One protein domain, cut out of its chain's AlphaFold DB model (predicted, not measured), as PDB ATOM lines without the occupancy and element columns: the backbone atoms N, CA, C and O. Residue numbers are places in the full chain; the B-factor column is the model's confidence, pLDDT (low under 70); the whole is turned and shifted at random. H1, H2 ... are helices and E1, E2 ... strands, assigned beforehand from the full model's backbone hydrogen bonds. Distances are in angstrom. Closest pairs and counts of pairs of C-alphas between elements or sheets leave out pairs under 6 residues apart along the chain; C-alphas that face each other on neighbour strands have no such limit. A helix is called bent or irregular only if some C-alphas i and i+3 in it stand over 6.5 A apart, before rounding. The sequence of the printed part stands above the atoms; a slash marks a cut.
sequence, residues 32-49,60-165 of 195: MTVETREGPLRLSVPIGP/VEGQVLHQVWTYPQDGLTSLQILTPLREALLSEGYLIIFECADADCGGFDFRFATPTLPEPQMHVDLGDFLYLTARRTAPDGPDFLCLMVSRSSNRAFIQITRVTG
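What this domain is: This is residues 32 to 49 and 60 to 165 of the 195 residues of the protein "OmpA domain protein" of Rhodovulum sp. P5 (UniProt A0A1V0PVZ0). One twisted antiparallel sheet of six strands makes the core and folds back on itself, E1 and E2 facing E5, E4 and E3 with E6 as the hinge, and H1 packs along the strands over E5; the sharply bent E1 wraps round so that its last residues, 45 and 46, come close to E5 and E4, and small H2 only grazes the sheet. The printed part has 124 residues, with two named helices and six named strands in the order E1 E2 H1 E3 H2 E4 E5 E6; across the sheet the order is E1 E2 E6 E5 E4 E3. The class is mixed, helices and strands. The whole is compact, with a radius of gyration of the C-alphas of 13.7 A, and only just elongated, spanning 41 by 27 by 25 A.

How they stand to each other: Begin at E6, residues 155 to 164, the hinge of a folded sheet, one sheet bent into two leaves: E1, residues 32 to 46, and E2, residues 60 to 72, face E5, residues 141 to 151, E4, residues 129 to 138, and E3, residues 95 to 101. E4, E5 and E6 form a meander, each strand the antiparallel neighbour of the one before, with hairpins E4 and E5, and E5 and E6. Look for N 160 and O 67 at 2.8 A between E6 and E2, N 36 and O 66 at 2.9 A between E1 and E2, N 146 and O 161 at 2.8 A between E5 and E6, N 134 and O 145 at 2.8 A between E4 and E5, and N 133 and O 98 at 2.8 A between E3 and E4. E1 bends by 114 degrees at residue 42, and its closest C-alpha to E4 is that of Pro 46, 7.0 A from that of Thr 133. H1, residues 78 to 91, is on the sheet at a height of 8.1 A, over E5 and along the strands, at 5 degrees to E5 on the local plane; their closest C-alphas, of Ser 78 and Ser 150, are 5.9 A apart. H1 is only just irregular: C-alphas 81 and 84 are 6.6 A apart. H2, residues 108 to 113, only grazes the sheet with residues 110 to 113; it is apart from H1. Within hydrogen-bond range are 8 of 10 O i to N i+4 pairs in H1 and 0 of 2 in H2, where 2 of 3 O i to N i+3 pairs are.

Where its parts are: Find C-alpha 32 at (176.829, 158.962, 122.436), where E1 begins; it spans 23.8 A. E2 spans 32.5 A and bends by 84 degrees at residue 63. H1 begins at C-alpha 78, (171.673, 174.761, 126.027), and spans 20.4 A; E3 spans 18.2 A and H2 9.8 A. E4 spans 28.7 A, E5 33.2 A and E6 29.1 A, ending at C-alpha 164, (159.660, 156.116, 112.303).

The domain as a whole: The two C-alphas farthest apart, of Pro 139 and Ser 153, are 41.6 A apart. Residues 50 to 59 are not printed, and C-alphas 49 and 60 are 17.8 A apart across this cut. The link from H2 to E4, residues 114 to 128, is long. The mean pLDDT of the printed part is 93.7, and no printed residue is under 70.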
ATOM      1  N   MET A  32     178.000 159.796 122.189       97.00
ATOM      2  CA  MET A  32     176.829 158.962 122.436       97.00
ATOM      3  C   MET A  32     177.106 158.015 123.608       97.00
ATOM      4  O   MET A  32     178.125 157.323 123.630       97.00
ATOM      5  N   THR A  33     176.211 158.005 124.588       97.56
ATOM      6  CA  THR A  33     176.274 157.162 125.790       97.56
ATOM      7  C   THR A  33     175.164 156.117 125.824       97.56
ATOM      8  O   THR A  33     175.318 155.095 126.488       97.56
ATOM      9  N   VAL A  34     174.066 156.355 125.103       97.75
ATOM     10  CA  VAL A  34     172.937 155.430 124.963       97.75
ATOM     11  C   VAL A  34     172.511 155.382 123.501       97.75
ATOM     12  O   VAL A  34     172.374 156.428 122.871       97.75
ATOM     13  N   GLU A  35     172.260 154.176 122.995       96.94
ATOM     14  CA  GLU A  35     171.485 153.925 121.780       96.94
ATOM     15  C   GLU A  35     170.620 152.681 122.005       96.94
ATOM     16  O   GLU A  35     171.143 151.587 122.222       96.94
ATOM     17  N   THR A  36     169.302 152.850 121.938       95.69
ATOM     18  CA  THR A  36     168.332 151.756 122.046       95.69
ATOM     19  C   THR A  36     167.323 151.870 120.916       95.69
ATOM     20  O   THR A  36     166.838 152.959 120.613       95.69
ATOM     21  N   ARG A  37     167.001 150.734 120.295       95.31
ATOM     22  CA  ARG A  37     165.939 150.614 119.292       95.31
ATOM     23  C   ARG A  37     164.918 149.612 119.783       95.31
ATOM     24  O   ARG A  37     165.286 148.503 120.163       95.31
ATOM     25  N   GLU A  38     163.659 150.001 119.752       93.56
ATOM     26  CA  GLU A  38     162.558 149.168 120.213       93.56
ATOM     27  C   GLU A  38     161.264 149.491 119.468       93.56
ATOM     28  O   GLU A  38     161.133 150.522 118.807       93.56
ATOM     29  N   GLY A  39     160.300 148.582 119.578       89.00
ATOM     30  CA  GLY A  39     158.957 148.777 119.059       89.00
ATOM     31  C   GLY A  39     158.495 147.756 118.019       89.00
ATOM     32  O   GLY A  39     159.184 146.770 117.745       89.00
ATOM     33  N   PRO A  40     157.281 147.961 117.476       91.19
ATOM     34  CA  PRO A  40     156.517 149.214 117.523       91.19
ATOM     35  C   PRO A  40     156.022 149.598 118.930       91.19
ATOM     36  O   PRO A  40     155.575 148.741 119.690       91.19
ATOM     37  N   LEU A  41     156.124 150.884 119.276       92.12
ATOM     38  CA  LEU A  41     155.602 151.469 120.517       92.12
ATOM     39  C   LEU A  41     154.750 152.694 120.199       92.12
ATOM     40  O   LEU A  41     155.005 153.397 119.223       92.12
ATOM     41  N   ARG A  42     153.791 152.981 121.079       93.50
ATOM     42  CA  ARG A  42     153.026 154.228 121.077       93.50
ATOM     43  C   ARG A  42     153.589 155.182 122.127       93.50
ATOM     44  O   ARG A  42     153.649 154.830 123.302       93.50
ATOM     45  N   LEU A  43     153.959 156.387 121.706       93.94
ATOM     46  CA  LEU A  43     154.461 157.466 122.555       93.94
ATOM     47  C   LEU A  43     153.539 158.681 122.478       93.94
ATOM     48  O   LEU A  43     152.953 158.963 121.436       93.94
ATOM     49  N   SER A  44     153.458 159.427 123.573       95.56
ATOM     50  CA  SER A  44     152.889 160.774 123.579       95.56
ATOM     51  C   SER A  44     154.031 161.776 123.467       95.56
ATOM     52  O   SER A  44     154.927 161.779 124.308       95.56
ATOM     53  N   VAL A  45     154.022 162.605 122.422       95.88
ATOM     54  CA  VAL A  45     155.022 163.663 122.220       95.88
ATOM     55  C   VAL A  45     154.394 165.029 122.491       95.88
ATOM     56  O   VAL A  45     153.347 165.325 121.912       95.88
ATOM     57  N   PRO A  46     154.969 165.860 123.372       96.75
ATOM     58  CA  PRO A  46     154.500 167.222 123.581       96.75
ATOM     59  C   PRO A  46     154.496 168.058 122.302       96.75
ATOM     60  O   PRO A  46     155.461 168.068 121.535       96.75
ATOM     61  N   ILE A  47     153.390 168.768 122.094       97.06
ATOM     62  CA  ILE A  47     153.171 169.694 120.973       97.06
ATOM     63  C   ILE A  47     152.717 171.085 121.450       97.06
ATOM     64  O   ILE A  47     152.296 171.909 120.645       97.06
ATOM     65  N   GLY A  48     152.778 171.331 122.756       97.00
ATOM     66  CA  GLY A  48     152.396 172.579 123.404       97.00
ATOM     67  C   GLY A  48     152.935 172.635 124.836       97.00
ATOM     68  O   GLY A  48     153.379 171.604 125.355       97.00
ATOM     69  N   PRO A  49     152.922 173.818 125.474       96.56
ATOM     70  CA  PRO A  49     153.330 173.970 126.867       96.56
ATOM     71  C   PRO A  49     152.257 173.420 127.815       96.56
ATOM     72  O   PRO A  49     151.148 173.095 127.401       96.56
ATOM     73  N   VAL A  60     151.937 159.236 118.803       93.50
ATOM     74  CA  VAL A  60     152.689 158.719 117.655       93.50
ATOM     75  C   VAL A  60     153.012 157.248 117.896       93.50
ATOM     76  O   VAL A  60     153.300 156.855 119.023       93.50
ATOM     77  N   GLU A  61     152.950 156.420 116.861       92.00
ATOM     78  CA  GLU A  61     153.212 154.981 116.957       92.00
ATOM     79  C   GLU A  61     154.223 154.575 115.894       92.00
ATOM     80  O   GLU A  61     154.124 155.039 114.766       92.00
ATOM     81  N   GLY A  62     155.203 153.741 116.234       92.75
ATOM     82  CA  GLY A  62     156.184 153.268 115.260       92.75
ATOM     83  C   GLY A  62     157.423 152.653 115.894       92.75
ATOM     84  O   GLY A  62     157.451 152.353 117.087       92.75
ATOM     85  N   GLN A  63     158.458 152.462 115.077       93.62
ATOM     86  CA  GLN A  63     159.782 152.047 115.542       93.62
ATOM     87  C   GLN A  63     160.456 153.219 116.251       93.62
ATOM     88  O   GLN A  63     160.612 154.292 115.657       93.62
ATOM     89  N   VAL A  64     160.860 153.010 117.503       95.25
ATOM     90  CA  VAL A  64     161.422 154.042 118.371       95.25
ATOM     91  C   VAL A  64     162.934 153.878 118.480       95.25
ATOM     92  O   VAL A  64     163.449 152.794 118.751       95.25
ATOM     93  N   LEU A  65     163.649 154.980 118.281       95.81
ATOM     94  CA  LEU A  65     165.072 155.128 118.552       95.81
ATOM     95  C   LEU A  65     165.250 156.119 119.701       95.81
ATOM     96  O   LEU A  65     164.854 157.279 119.580       95.81
ATOM     97  N   HIS A  66     165.906 155.677 120.766       97.25
ATOM     98  CA  HIS A  66     166.395 156.532 121.838       97.25
ATOM     99  C   HIS A  66     167.911 156.649 121.734       97.25
ATOM    100  O   HIS A  66     168.617 155.642 121.774       97.25
ATOM    101  N   GLN A  67     168.419 157.873 121.630       98.19
ATOM    102  CA  GLN A  67     169.845 158.165 121.713       98.19
ATOM    103  C   GLN A  67     170.087 159.229 122.770       98.19
ATOM    104  O   GLN A  67     169.369 160.224 122.816       98.19
ATOM    105  N   VAL A  68     171.124 159.046 123.582       98.31
ATOM    106  CA  VAL A  68     171.609 160.094 124.481       98.31
ATOM    107  C   VAL A  68     173.061 160.390 124.164       98.31
ATOM    108  O   VAL A  68     173.884 159.482 124.045       98.31
ATOM    109  N   TRP A  69     173.361 161.674 124.045       97.81
ATOM    110  CA  TRP A  69     174.684 162.217 123.816       97.81
ATOM    111  C   TRP A  69     175.079 163.111 124.980       97.81
ATOM    112  O   TRP A  69     174.240 163.777 125.586       97.81
ATOM    113  N   THR A  70     176.374 163.144 125.279       96.25
ATOM    114  CA  THR A  70     176.935 164.020 126.306       96.25
ATOM    115  C   THR A  70     178.061 164.871 125.741       96.25
ATOM    116  O   THR A  70     178.947 164.352 125.057       96.25
ATOM    117  N   TYR A  71     178.043 166.168 126.043       92.31
ATOM    118  CA  TYR A  71     179.189 167.052 125.833       92.31
ATOM    119  C   TYR A  71     179.977 167.199 127.134       92.31
ATOM    120  O   TYR A  71     179.364 167.363 128.196       92.31
ATOM    121  N   PRO A  72     181.320 167.205 127.086       88.06
ATOM    122  CA  PRO A  72     182.089 167.756 128.196       88.06
ATOM    123  C   PRO A  72     181.673 169.218 128.417       88.06
ATOM    124  O   PRO A  72     181.455 169.937 127.449       88.06
ATOM    125  N   GLN A  73     181.545 169.660 129.672       73.06
ATOM    126  CA  GLN A  73     181.284 171.075 129.957       73.06
ATOM    127  C   GLN A  73     182.449 171.932 129.450       73.06
ATOM    128  O   GLN A  73     183.547 171.904 130.002       73.06
ATOM    129  N   ASP A  74     182.187 172.690 128.393       73.88
ATOM    130  CA  ASP A  74     183.095 173.616 127.718       73.88
ATOM    131  C   ASP A  74     182.531 175.051 127.690       73.88
ATOM    132  O   ASP A  74     183.003 175.907 126.944       73.88
ATOM    133  N   GLY A  75     181.538 175.339 128.541       77.44
ATOM    134  CA  GLY A  75     180.886 176.647 128.620       77.44
ATOM    135  C   GLY A  75     179.783 176.865 127.583       77.44
ATOM    136  O   GLY A  75     179.213 177.955 127.551       77.44
ATOM    137  N   LEU A  76     179.440 175.856 126.774       88.94
ATOM    138  CA  LEU A  76     178.282 175.928 125.887       88.94
ATOM    139  C   LEU A  76     176.971 176.027 126.684       88.94
ATOM    140  O   LEU A  76     176.750 175.342 127.692       88.94
ATOM    141  N   THR A  77     176.089 176.902 126.210       93.12
ATOM    142  CA  THR A  77     174.706 177.033 126.687       93.12
ATOM    143  C   THR A  77     173.801 176.012 125.999       93.12
ATOM    144  O   THR A  77     174.083 175.583 124.878       93.12
ATOM    145  N   SER A  78     172.675 175.656 126.628       94.56
ATOM    146  CA  SER A  78     171.673 174.761 126.027       94.56
ATOM    147  C   SER A  78     171.219 175.266 124.653       94.56
ATOM    148  O   SER A  78     171.100 174.481 123.715       94.56
ATOM    149  N   LEU A  79     171.061 176.586 124.492       95.69
ATOM    150  CA  LEU A  79     170.665 177.198 123.221       95.69
ATOM    151  C   LEU A  79     171.738 177.044 122.137       95.69
ATOM    152  O   LEU A  79     171.414 176.715 120.995       95.69
ATOM    153  N   GLN A  80     173.014 177.241 122.480       94.88
ATOM    154  CA  GLN A  80     174.121 177.023 121.541       94.88
ATOM    155  C   GLN A  80     174.228 175.559 121.101       94.88
ATOM    156  O   GLN A  80     174.650 175.300 119.979       94.88
ATOM    157  N   ILE A  81     173.819 174.619 121.957       95.31
ATOM    158  CA  ILE A  81     173.760 173.191 121.630       95.31
ATOM    159  C   ILE A  81     172.557 172.877 120.731       95.31
ATOM    160  O   ILE A  81     172.710 172.178 119.731       95.31
ATOM    161  N   LEU A  82     171.366 173.390 121.056       97.06
ATOM    162  CA  LEU A  82     170.147 173.104 120.295       97.06
ATOM    163  C   LEU A  82     170.171 173.728 118.893       97.06
ATOM    164  O   LEU A  82     169.703 173.109 117.942       97.06
ATOM    165  N   THR A  83     170.715 174.939 118.757       97.12
ATOM    166  CA  THR A  83     170.689 175.717 117.505       97.12
ATOM    167  C   THR A  83     171.158 174.923 116.274       97.12
ATOM    168  O   THR A  83     170.367 174.810 115.335       97.12
ATOM    169  N   PRO A  84     172.364 174.317 116.251       96.31
ATOM    170  CA  PRO A  84     172.813 173.544 115.091       96.31
ATOM    171  C   PRO A  84     171.976 172.279 114.846       96.31
ATOM    172  O   PRO A  84     171.790 171.887 113.697       96.31
ATOM    173  N   LEU A  85     171.427 171.651 115.894       97.69
ATOM    174  CA  LEU A  85     170.553 170.478 115.751       97.69
ATOM    175  C   LEU A  85     169.222 170.856 115.093       97.69
ATOM    176  O   LEU A  85     168.748 170.167 114.192       97.69
ATOM    177  N   ARG A  86     168.635 171.982 115.510       98.31
ATOM    178  CA  ARG A  86     167.420 172.543 114.910       98.31
ATOM    179  C   ARG A  86     167.644 172.894 113.439       98.31
ATOM    180  O   ARG A  86     166.801 172.586 112.603       98.31
ATOM    181  N   GLU A  87     168.774 173.516 113.113       97.44
ATOM    182  CA  GLU A  87     169.139 173.841 111.727       97.44
ATOM    183  C   GLU A  87     169.316 172.586 110.865       97.44
ATOM    184  O   GLU A  87     168.801 172.543 109.745       97.44
ATOM    185  N   ALA A  88     169.958 171.542 111.400       96.56
ATOM    186  CA  ALA A  88     170.085 170.253 110.725       96.56
ATOM    187  C   ALA A  88     168.708 169.631 110.433       96.56
ATOM    188  O   ALA A  88     168.430 169.287 109.284       96.56
ATOM    189  N   LEU A  89     167.799 169.600 111.416       96.94
ATOM    190  CA  LEU A  89     166.426 169.115 111.225       96.94
ATOM    191  C   LEU A  89     165.691 169.872 110.111       96.94
ATOM    192  O   LEU A  89     165.096 169.252 109.228       96.94
ATOM    193  N   LEU A  90     165.757 171.204 110.116       96.81
ATOM    194  CA  LEU A  90     165.141 172.028 109.072       96.81
ATOM    195  C   LEU A  90     165.731 171.724 107.686       96.81
ATOM    196  O   LEU A  90     164.986 171.600 106.714       96.81
ATOM    197  N   SER A  91     167.054 171.563 107.592       94.88
ATOM    198  CA  SER A  91     167.733 171.221 106.333       94.88
ATOM    199  C   SER A  91     167.351 169.833 105.801       94.88
ATOM    200  O   SER A  91     167.328 169.608 104.594       94.88
ATOM    201  N   GLU A  92     166.972 168.927 106.703       93.19
ATOM    202  CA  GLU A  92     166.477 167.583 106.416       93.19
ATOM    203  C   GLU A  92     164.966 167.527 106.104       93.19
ATOM    204  O   GLU A  92     164.392 166.440 105.967       93.19
ATOM    205  N   GLY A  93     164.304 168.684 106.002       94.19
ATOM    206  CA  GLY A  93     162.886 168.790 105.656       94.19
ATOM    207  C   GLY A  93     161.926 168.532 106.818       94.19
ATOM    208  O   GLY A  93     160.737 168.308 106.583       94.19
ATOM    209  N   TYR A  94     162.409 168.555 108.064       96.81
ATOM    210  CA  TYR A  94     161.521 168.565 109.220       96.81
ATOM    211  C   TYR A  94     160.826 169.921 109.384       96.81
ATOM    212  O   TYR A  94     161.411 170.985 109.196       96.81
ATOM    213  N   LEU A  95     159.570 169.862 109.813       97.44
ATOM    214  CA  LEU A  95     158.810 170.978 110.354       97.44
ATOM    215  C   LEU A  95     158.891 170.923 111.877       97.44
ATOM    216  O   LEU A  95     158.514 169.913 112.475       97.44
ATOM    217  N   ILE A  96     159.349 172.009 112.499       98.25
ATOM    218  CA  ILE A  96     159.279 172.173 113.954       98.25
ATOM    219  C   ILE A  96     157.828 172.478 114.316       98.25
ATOM    220  O   ILE A  96     157.266 173.458 113.829       98.25
ATOM    221  N   ILE A  97     157.209 171.613 115.116       97.75
ATOM    222  CA  ILE A  97     155.803 171.754 115.525       97.75
ATOM    223  C   ILE A  97     155.660 172.251 116.959       97.75
ATOM    224  O   ILE A  97     154.592 172.730 117.319       97.75
ATOM    225  N   PHE A  98     156.723 172.157 117.759       98.38
ATOM    226  CA  PHE A  98     156.776 172.733 119.094       98.38
ATOM    227  C   PHE A  98     158.228 172.944 119.533       98.38
ATOM    228  O   PHE A  98     159.080 172.103 119.252       98.38
ATOM    229  N   GLU A  99     158.500 174.057 120.211       98.19
ATOM    230  CA  GLU A  99     159.792 174.388 120.817       98.19
ATOM    231  C   GLU A  99     159.541 175.278 122.041       98.19
ATOM    232  O   GLU A  99     158.707 176.181 121.983       98.19
ATOM    233  N   CYS A 100     160.226 175.012 123.151       97.50
ATOM    234  CA  CYS A 100     160.104 175.792 124.383       97.50
ATOM    235  C   CYS A 100     161.376 175.679 125.241       97.50
ATOM    236  O   CYS A 100     162.199 174.776 125.043       97.50
ATOM    237  N   ALA A 101     161.509 176.585 126.210       96.31
ATOM    238  CA  ALA A 101     162.557 176.582 127.226       96.31
ATOM    239  C   ALA A 101     161.942 176.471 128.626       96.31
ATOM    240  O   ALA A 101     160.894 177.052 128.875       96.31
ATOM    241  N   ASP A 102     162.577 175.721 129.525       92.62
ATOM    242  CA  ASP A 102     162.355 175.767 130.978       92.62
ATOM    243  C   ASP A 102     160.895 175.991 131.468       92.62
ATOM    244  O   ASP A 102     160.038 175.101 131.393       92.62
ATOM    245  N   ALA A 103     160.611 177.165 132.032       92.06
ATOM    246  CA  ALA A 103     159.323 177.592 132.546       92.06
ATOM    247  C   ALA A 103     158.301 177.849 131.431       92.06
ATOM    248  O   ALA A 103     157.119 177.595 131.656       92.06
ATOM    249  N   ASP A 104     158.733 178.254 130.234       94.56
ATOM    250  CA  ASP A 104     157.850 178.430 129.072       94.56
ATOM    251  C   ASP A 104     157.266 177.092 128.595       94.56
ATOM    252  O   ASP A 104     156.182 177.053 128.017       94.56
ATOM    253  N   CYS A 105     157.938 175.971 128.877       95.00
ATOM    254  CA  CYS A 105     157.375 174.639 128.653       95.00
ATOM    255  C   CYS A 105     156.295 174.261 129.682       95.00
ATOM    256  O   CYS A 105     155.471 173.385 129.420       95.00
ATOM    257  N   GLY A 106     156.308 174.871 130.870       89.50
ATOM    258  CA  GLY A 106     155.535 174.423 132.033       89.50
ATOM    259  C   GLY A 106     156.366 173.800 133.158       89.50
ATOM    260  O   GLY A 106     155.802 173.231 134.091       89.50
ATOM    261  N   GLY A 107     157.702 173.876 133.092       82.56
ATOM    262  CA  GLY A 107     158.595 173.474 134.181       82.56
ATOM    263  C   GLY A 107     158.462 172.005 134.606       82.56
ATOM    264  O   GLY A 107     158.690 171.086 133.819       82.56
ATOM    265  N   PHE A 108     158.142 171.772 135.886       83.56
ATOM    266  CA  PHE A 108     158.140 170.436 136.498       83.56
ATOM    267  C   PHE A 108     157.122 169.479 135.872       83.56
ATOM    268  O   PHE A 108     157.456 168.314 135.666       83.56
ATOM    269  N   ASP A 109     155.910 169.935 135.557       87.12
ATOM    270  CA  ASP A 109     154.871 169.067 134.991       87.12
ATOM    271  C   ASP A 109     155.221 168.632 133.563       87.12
ATOM    272  O   ASP A 109     154.972 167.489 133.169       87.12
ATOM    273  N   PHE A 110     155.903 169.505 132.814       91.75
ATOM    274  CA  PHE A 110     156.279 169.243 131.432       91.75
ATOM    275  C   PHE A 110     157.190 168.022 131.281       91.75
ATOM    276  O   PHE A 110     156.943 167.173 130.423       91.75
ATOM    277  N   ARG A 111     158.211 167.867 132.137       85.06
ATOM    278  CA  ARG A 111     159.182 166.768 131.971       85.06
ATOM    279  C   ARG A 111     158.537 165.380 132.028       85.06
ATOM    280  O   ARG A 111     159.044 164.465 131.386       85.06
ATOM    281  N   PHE A 112     157.430 165.206 132.757       87.31
ATOM    282  CA  PHE A 112     156.730 163.917 132.849       87.31
ATOM    283  C   PHE A 112     155.903 163.587 131.608       87.31
ATOM    284  O   PHE A 112     155.579 162.423 131.389       87.31
ATOM    285  N   ALA A 113     155.572 164.593 130.800       91.19
ATOM    286  CA  ALA A 113     154.871 164.413 129.537       91.19
ATOM    287  C   ALA A 113     155.821 164.132 128.362       91.19
ATOM    288  O   ALA A 113     155.358 163.859 127.258       91.19
ATOM    289  N   THR A 114     157.140 164.206 128.572       93.62
ATOM    290  CA  THR A 114     158.147 163.984 127.524       93.62
ATOM    291  C   THR A 114     158.609 162.523 127.485       93.62
ATOM    292  O   THR A 114     158.729 161.895 128.538       93.62
ATOM    293  N   PRO A 115     158.964 161.972 126.308       94.25
ATOM    294  CA  PRO A 115     159.550 160.636 126.195       94.25
ATOM    295  C   PRO A 115     161.052 160.654 126.544       94.25
ATOM    296  O   PRO A 115     161.893 160.235 125.743       94.25
ATOM    297  N   THR A 116     161.389 161.200 127.715       94.88
ATOM    298  CA  THR A 116     162.760 161.379 128.216       94.88
ATOM    299  C   THR A 116     163.179 160.175 129.063       94.88
ATOM    300  O   THR A 116     162.403 159.687 129.884       94.88
ATOM    301  N   LEU A 117     164.399 159.674 128.860       96.44
ATOM    302  CA  LEU A 117     164.957 158.578 129.646       96.44
ATOM    303  C   LEU A 117     165.219 159.025 131.094       96.44
ATOM    304  O   LEU A 117     165.441 160.208 131.349       96.44
ATOM    305  N   PRO A 118     165.201 158.103 132.068       95.25
ATOM    306  CA  PRO A 118     165.475 158.449 133.454       95.25
ATOM    307  C   PRO A 118     166.972 158.691 133.719       95.25
ATOM    308  O   PRO A 118     167.860 158.269 132.972       95.25
ATOM    309  N   GLU A 119     167.257 159.304 134.866       94.25
ATOM    310  CA  GLU A 119     168.584 159.267 135.489       94.25
ATOM    311  C   GLU A 119     169.055 157.807 135.668       94.25
ATOM    312  O   GLU A 119     168.246 156.942 136.022       94.25
ATOM    313  N   PRO A 120     170.348 157.494 135.464       94.38
ATOM    314  CA  PRO A 120     171.464 158.407 135.189       94.38
ATOM    315  C   PRO A 120     171.735 158.646 133.694       94.38
ATOM    316  O   PRO A 120     172.764 159.222 133.340       94.38
ATOM    317  N   GLN A 121     170.883 158.134 132.800       96.50
ATOM    318  CA  GLN A 121     171.122 158.211 131.357       96.50
ATOM    319  C   GLN A 121     170.955 159.643 130.855       96.50
ATOM    320  O   GLN A 121     171.801 160.123 130.102       96.50
ATOM    321  N   MET A 122     169.899 160.316 131.312       96.44
ATOM    322  CA  MET A 122     169.561 161.685 130.952       96.44
ATOM    323  C   MET A 122     169.323 162.519 132.214       96.44
ATOM    324  O   MET A 122     168.604 162.092 133.117       96.44
ATOM    325  N   HIS A 123     169.914 163.714 132.252       95.50
ATOM    326  CA  HIS A 123     169.657 164.726 133.276       95.50
ATOM    327  C   HIS A 123     168.791 165.830 132.674       95.50
ATOM    328  O   HIS A 123     169.100 166.318 131.587       95.50
ATOM    329  N   VAL A 124     167.741 166.235 133.386       95.38
ATOM    330  CA  VAL A 124     166.909 167.388 133.023       95.38
ATOM    331  C   VAL A 124     166.963 168.388 134.169       95.38
ATOM    332  O   VAL A 124     166.311 168.196 135.199       95.38
ATOM    333  N   ASP A 125     167.749 169.443 133.990       94.19
ATOM    334  CA  ASP A 125     167.749 170.609 134.864       94.19
ATOM    335  C   ASP A 125     166.513 171.453 134.545       94.19
ATOM    336  O   ASP A 125     166.400 172.030 133.466       94.19
ATOM    337  N   LEU A 126     165.574 171.517 135.490       92.06
ATOM    338  CA  LEU A 126     164.313 172.250 135.340       92.06
ATOM    339  C   LEU A 126     164.498 173.765 135.168       92.06
ATOM    340  O   LEU A 126     163.545 174.433 134.776       92.06
ATOM    341  N   GLY A 127     165.683 174.298 135.479       92.50
ATOM    342  CA  GLY A 127     166.042 175.695 135.244       92.50
ATOM    343  C   GLY A 127     166.883 175.937 133.986       92.50
ATOM    344  O   GLY A 127     167.189 177.090 133.704       92.50
ATOM    345  N   ASP A 128     167.294 174.889 133.262       93.44
ATOM    346  CA  ASP A 128     168.125 174.989 132.051       93.44
ATOM    347  C   ASP A 128     167.893 173.766 131.142       93.44
ATOM    348  O   ASP A 128     168.742 172.872 130.998       93.44
ATOM    349  N   PHE A 129     166.703 173.705 130.535       95.69
ATOM    350  CA  PHE A 129     166.402 172.752 129.469       95.69
ATOM    351  C   PHE A 129     165.694 173.415 128.291       95.69
ATOM    352  O   PHE A 129     164.945 174.379 128.443       95.69
ATOM    353  N   LEU A 130     165.915 172.850 127.109       97.56
ATOM    354  CA  LEU A 130     165.198 173.167 125.887       97.56
ATOM    355  C   LEU A 130     164.595 171.893 125.321       97.56
ATOM    356  O   LEU A 130     165.249 170.845 125.273       97.56
ATOM    357  N   TYR A 131     163.360 172.009 124.858       98.31
ATOM    358  CA  TYR A 131     162.642 170.917 124.232       98.31
ATOM    359  C   TYR A 131     162.166 171.317 122.841       98.31
ATOM    360  O   TYR A 131     161.741 172.451 122.628       98.31
ATOM    361  N   LEU A 132     162.224 170.377 121.902       98.62
ATOM    362  CA  LEU A 132     161.771 170.574 120.532       98.62
ATOM    363  C   LEU A 132     161.128 169.294 120.000       98.62
ATOM    364  O   LEU A 132     161.722 168.221 120.086       98.62
ATOM    365  N   THR A 133     159.955 169.421 119.381       98.44
ATOM    366  CA  THR A 133     159.301 168.362 118.605       98.44
ATOM    367  C   THR A 133     159.252 168.763 117.141       98.44
ATOM    368  O   THR A 133     158.779 169.844 116.780       98.44
ATOM    369  N   ALA A 134     159.697 167.859 116.278       98.06
ATOM    370  CA  ALA A 134     159.704 168.029 114.840       98.06
ATOM    371  C   ALA A 134     159.067 166.828 114.139       98.06
ATOM    372  O   ALA A 134     159.082 165.704 114.646       98.06
ATOM    373  N   ARG A 135     158.524 167.058 112.942       96.00
ATOM    374  CA  ARG A 135     157.986 165.998 112.081       96.00
ATOM    375  C   ARG A 135     158.376 166.200 110.625       96.00
ATOM    376  O   ARG A 135     158.459 167.337 110.167       96.00
ATOM    377  N   ARG A 136     158.492 165.119 109.868       94.25
ATOM    378  CA  ARG A 136     158.482 165.151 108.399       94.25
ATOM    379  C   ARG A 136     157.647 164.010 107.840       94.25
ATOM    380  O   ARG A 136     157.408 163.011 108.515       94.25
ATOM    381  N   THR A 137     157.240 164.147 106.588       90.38
ATOM    382  CA  THR A 137     156.699 163.033 105.808       90.38
ATOM    383  C   THR A 137     157.867 162.282 105.176       90.38
ATOM    384  O   THR A 137     158.632 162.885 104.424       90.38
ATOM    385  N   ALA A 138     158.018 160.991 105.470       85.25
ATOM    386  CA  ALA A 138     159.003 160.123 104.829       85.25
ATOM    387  C   ALA A 138     158.303 159.056 103.956       85.25
ATOM    388  O   ALA A 138     157.094 158.851 104.097       85.25
ATOM    389  N   PRO A 139     159.027 158.380 103.040       82.62
ATOM    390  CA  PRO A 139     158.449 157.348 102.172       82.62
ATOM    391  C   PRO A 139     157.757 156.210 102.932       82.62
ATOM    392  O   PRO A 139     156.729 155.715 102.481       82.62
ATOM    393  N   ASP A 140     158.288 155.853 104.102       77.94
ATOM    394  CA  ASP A 140     157.773 154.774 104.952       77.94
ATOM    395  C   ASP A 140     156.732 155.267 105.976       77.94
ATOM    396  O   ASP A 140     156.388 154.551 106.913       77.94
ATOM    397  N   GLY A 141     156.246 156.501 105.820       84.94
ATOM    398  CA  GLY A 141     155.313 157.154 106.732       84.94
ATOM    399  C   GLY A 141     155.932 158.333 107.492       84.94
ATOM    400  O   GLY A 141     157.096 158.688 107.297       84.94
ATOM    401  N   PRO A 142     155.144 159.021 108.326       88.94
ATOM    402  CA  PRO A 142     155.612 160.095 109.190       88.94
ATOM    403  C   PRO A 142     156.801 159.701 110.071       88.94
ATOM    404  O   PRO A 142     156.880 158.603 110.622       88.94
ATOM    405  N   ASP A 143     157.714 160.655 110.214       93.25
ATOM    406  CA  ASP A 143     158.938 160.561 110.997       93.25
ATOM    407  C   ASP A 143     158.932 161.709 112.007       93.25
ATOM    408  O   ASP A 143     158.980 162.883 111.629       93.25
ATOM    409  N   PHE A 144     158.796 161.361 113.284       96.25
ATOM    410  CA  PHE A 144     158.761 162.297 114.401       96.25
ATOM    411  C   PHE A 144     160.074 162.256 115.158       96.25
ATOM    412  O   PHE A 144     160.639 161.186 115.376       96.25
ATOM    413  N   LEU A 145     160.533 163.413 115.616       96.88
ATOM    414  CA  LEU A 145     161.759 163.533 116.385       96.88
ATOM    415  C   LEU A 145     161.563 164.538 117.517       96.88
ATOM    416  O   LEU A 145     161.122 165.661 117.291       96.88
ATOM    417  N   CYS A 146     161.895 164.118 118.731       98.12
ATOM    418  CA  CYS A 146     161.954 164.958 119.915       98.12
ATOM    419  C   CYS A 146     163.416 165.170 120.306       98.12
ATOM    420  O   CYS A 146     164.178 164.200 120.381       98.12
ATOM    421  N   LEU A 147     163.781 166.413 120.599       98.31
ATOM    422  CA  LEU A 147     165.041 166.785 121.225       98.31
ATOM    423  C   LEU A 147     164.774 167.257 122.649       98.31
ATOM    424  O   LEU A 147     163.921 168.111 122.871       98.31
ATOM    425  N   MET A 148     165.543 166.730 123.595       98.06
ATOM    426  CA  MET A 148     165.672 167.284 124.939       98.06
ATOM    427  C   MET A 148     167.137 167.653 125.150       98.06
ATOM    428  O   MET A 148     167.998 166.774 125.142       98.06
ATOM    429  N   VAL A 149     167.421 168.939 125.329       97.38
ATOM    430  CA  VAL A 149     168.763 169.453 125.621       97.38
ATOM    431  C   VAL A 149     168.749 170.034 127.020       97.38
ATOM    432  O   VAL A 149     167.929 170.893 127.316       97.38
ATOM    433  N   SER A 150     169.650 169.588 127.883       96.19
ATOM    434  CA  SER A 150     169.768 170.134 129.234       96.19
ATOM    435  C   SER A 150     171.197 170.031 129.742       96.19
ATOM    436  O   SER A 150     172.003 169.255 129.219       96.19
ATOM    437  N   ARG A 151     171.551 170.826 130.748       94.19
ATOM    438  CA  ARG A 151     172.903 170.851 131.309       94.19
ATOM    439  C   ARG A 151     172.888 170.544 132.789       94.19
ATOM    440  O   ARG A 151     172.044 171.018 133.525       94.19
ATOM    441  N   SER A 152     173.888 169.790 133.220       90.81
ATOM    442  CA  SER A 152     174.256 169.690 134.625       90.81
ATOM    443  C   SER A 152     175.482 170.561 134.912       90.81
ATOM    444  O   SER A 152     176.073 171.182 134.019       90.81
ATOM    445  N   SER A 153     175.941 170.531 136.162       87.50
ATOM    446  CA  SER A 153     177.173 171.197 136.589       87.50
ATOM    447  C   SER A 153     178.449 170.679 135.910       87.50
ATOM    448  O   SER A 153     179.464 171.368 135.955       87.50
ATOM    449  N   ASN A 154     178.438 169.484 135.299       89.00
ATOM    450  CA  ASN A 154     179.652 168.855 134.761       89.00
ATOM    451  C   ASN A 154     179.577 168.398 133.297       89.00
ATOM    452  O   ASN A 154     180.619 168.092 132.713       89.00
ATOM    453  N   ARG A 155     178.388 168.338 132.692       93.69
ATOM    454  CA  ARG A 155     178.205 167.970 131.281       93.69
ATOM    455  C   ARG A 155     176.892 168.521 130.738       93.69
ATOM    456  O   ARG A 155     175.989 168.835 131.509       93.69
ATOM    457  N   ALA A 156     176.779 168.608 129.421       95.44
ATOM    458  CA  ALA A 156     175.486 168.777 128.766       95.44
ATOM    459  C   ALA A 156     174.971 167.426 128.274       95.44
ATOM    460  O   ALA A 156     175.768 166.541 127.952       95.44
ATOM    461  N   PHE A 157     173.655 167.289 128.204       97.25
ATOM    462  CA  PHE A 157     172.957 166.112 127.726       97.25
ATOM    463  C   PHE A 157     172.042 166.488 126.568       97.25
ATOM    464  O   PHE A 157     171.381 167.525 126.587       97.25
ATOM    465  N   ILE A 158     172.006 165.618 125.567       97.69
ATOM    466  CA  ILE A 158     171.110 165.715 124.421       97.69
ATOM    467  C   ILE A 158     170.458 164.358 124.279       97.69
ATOM    468  O   ILE A 158     171.142 163.377 123.986       97.69
ATOM    469  N   GLN A 159     169.149 164.299 124.457       98.25
ATOM    470  CA  GLN A 159     168.381 163.126 124.095       98.25
ATOM    471  C   GLN A 159     167.664 163.360 122.772       98.25
ATOM    472  O   GLN A 159     166.959 164.353 122.601       98.25
ATOM    473  N   ILE A 160     167.823 162.402 121.864       98.19
ATOM    474  CA  ILE A 160     167.056 162.276 120.632       98.19
ATOM    475  C   ILE A 160     166.103 161.097 120.828       98.19
ATOM    476  O   ILE A 160     166.548 159.966 121.028       98.19
ATOM    477  N   THR A 161     164.799 161.351 120.751       97.62
ATOM    478  CA  THR A 161     163.780 160.299 120.647       97.62
ATOM    479  C   THR A 161     163.131 160.408 119.279       97.62
ATOM    480  O   THR A 161     162.494 161.415 118.982       97.62
ATOM    481  N   ARG A 162     163.280 159.386 118.440       96.19
ATOM    482  CA  ARG A 162     162.758 159.385 117.071       96.19
ATOM    483  C   ARG A 162     161.789 158.233 116.855       96.19
ATOM    484  O   ARG A 162     162.096 157.109 117.237       96.19
ATOM    485  N   VAL A 163     160.658 158.507 116.215       94.81
ATOM    486  CA  VAL A 163     159.621 157.526 115.875       94.81
ATOM    487  C   VAL A 163     159.470 157.493 114.359       94.81
ATOM    488  O   VAL A 163     159.169 158.513 113.745       94.81
ATOM    489  N   THR A 164     159.700 156.327 113.760       91.88
ATOM    490  CA  THR A 164     159.660 156.116 112.303       91.88
ATOM    491  C   THR A 164     158.669 155.024 111.926       91.88
ATOM    492  O   THR A 164     158.341 154.167 112.749       91.88
ATOM    493  N   GLY A 165     158.215 155.033 110.671       77.56
ATOM    494  CA  GLY A 165     157.282 154.023 110.167       77.56
ATOM    495  C   GLY A 165     155.872 154.181 110.732       77.56
ATOM    496  O   GLY A 165     155.161 153.189 110.876       77.56
TER     497      GLY A 165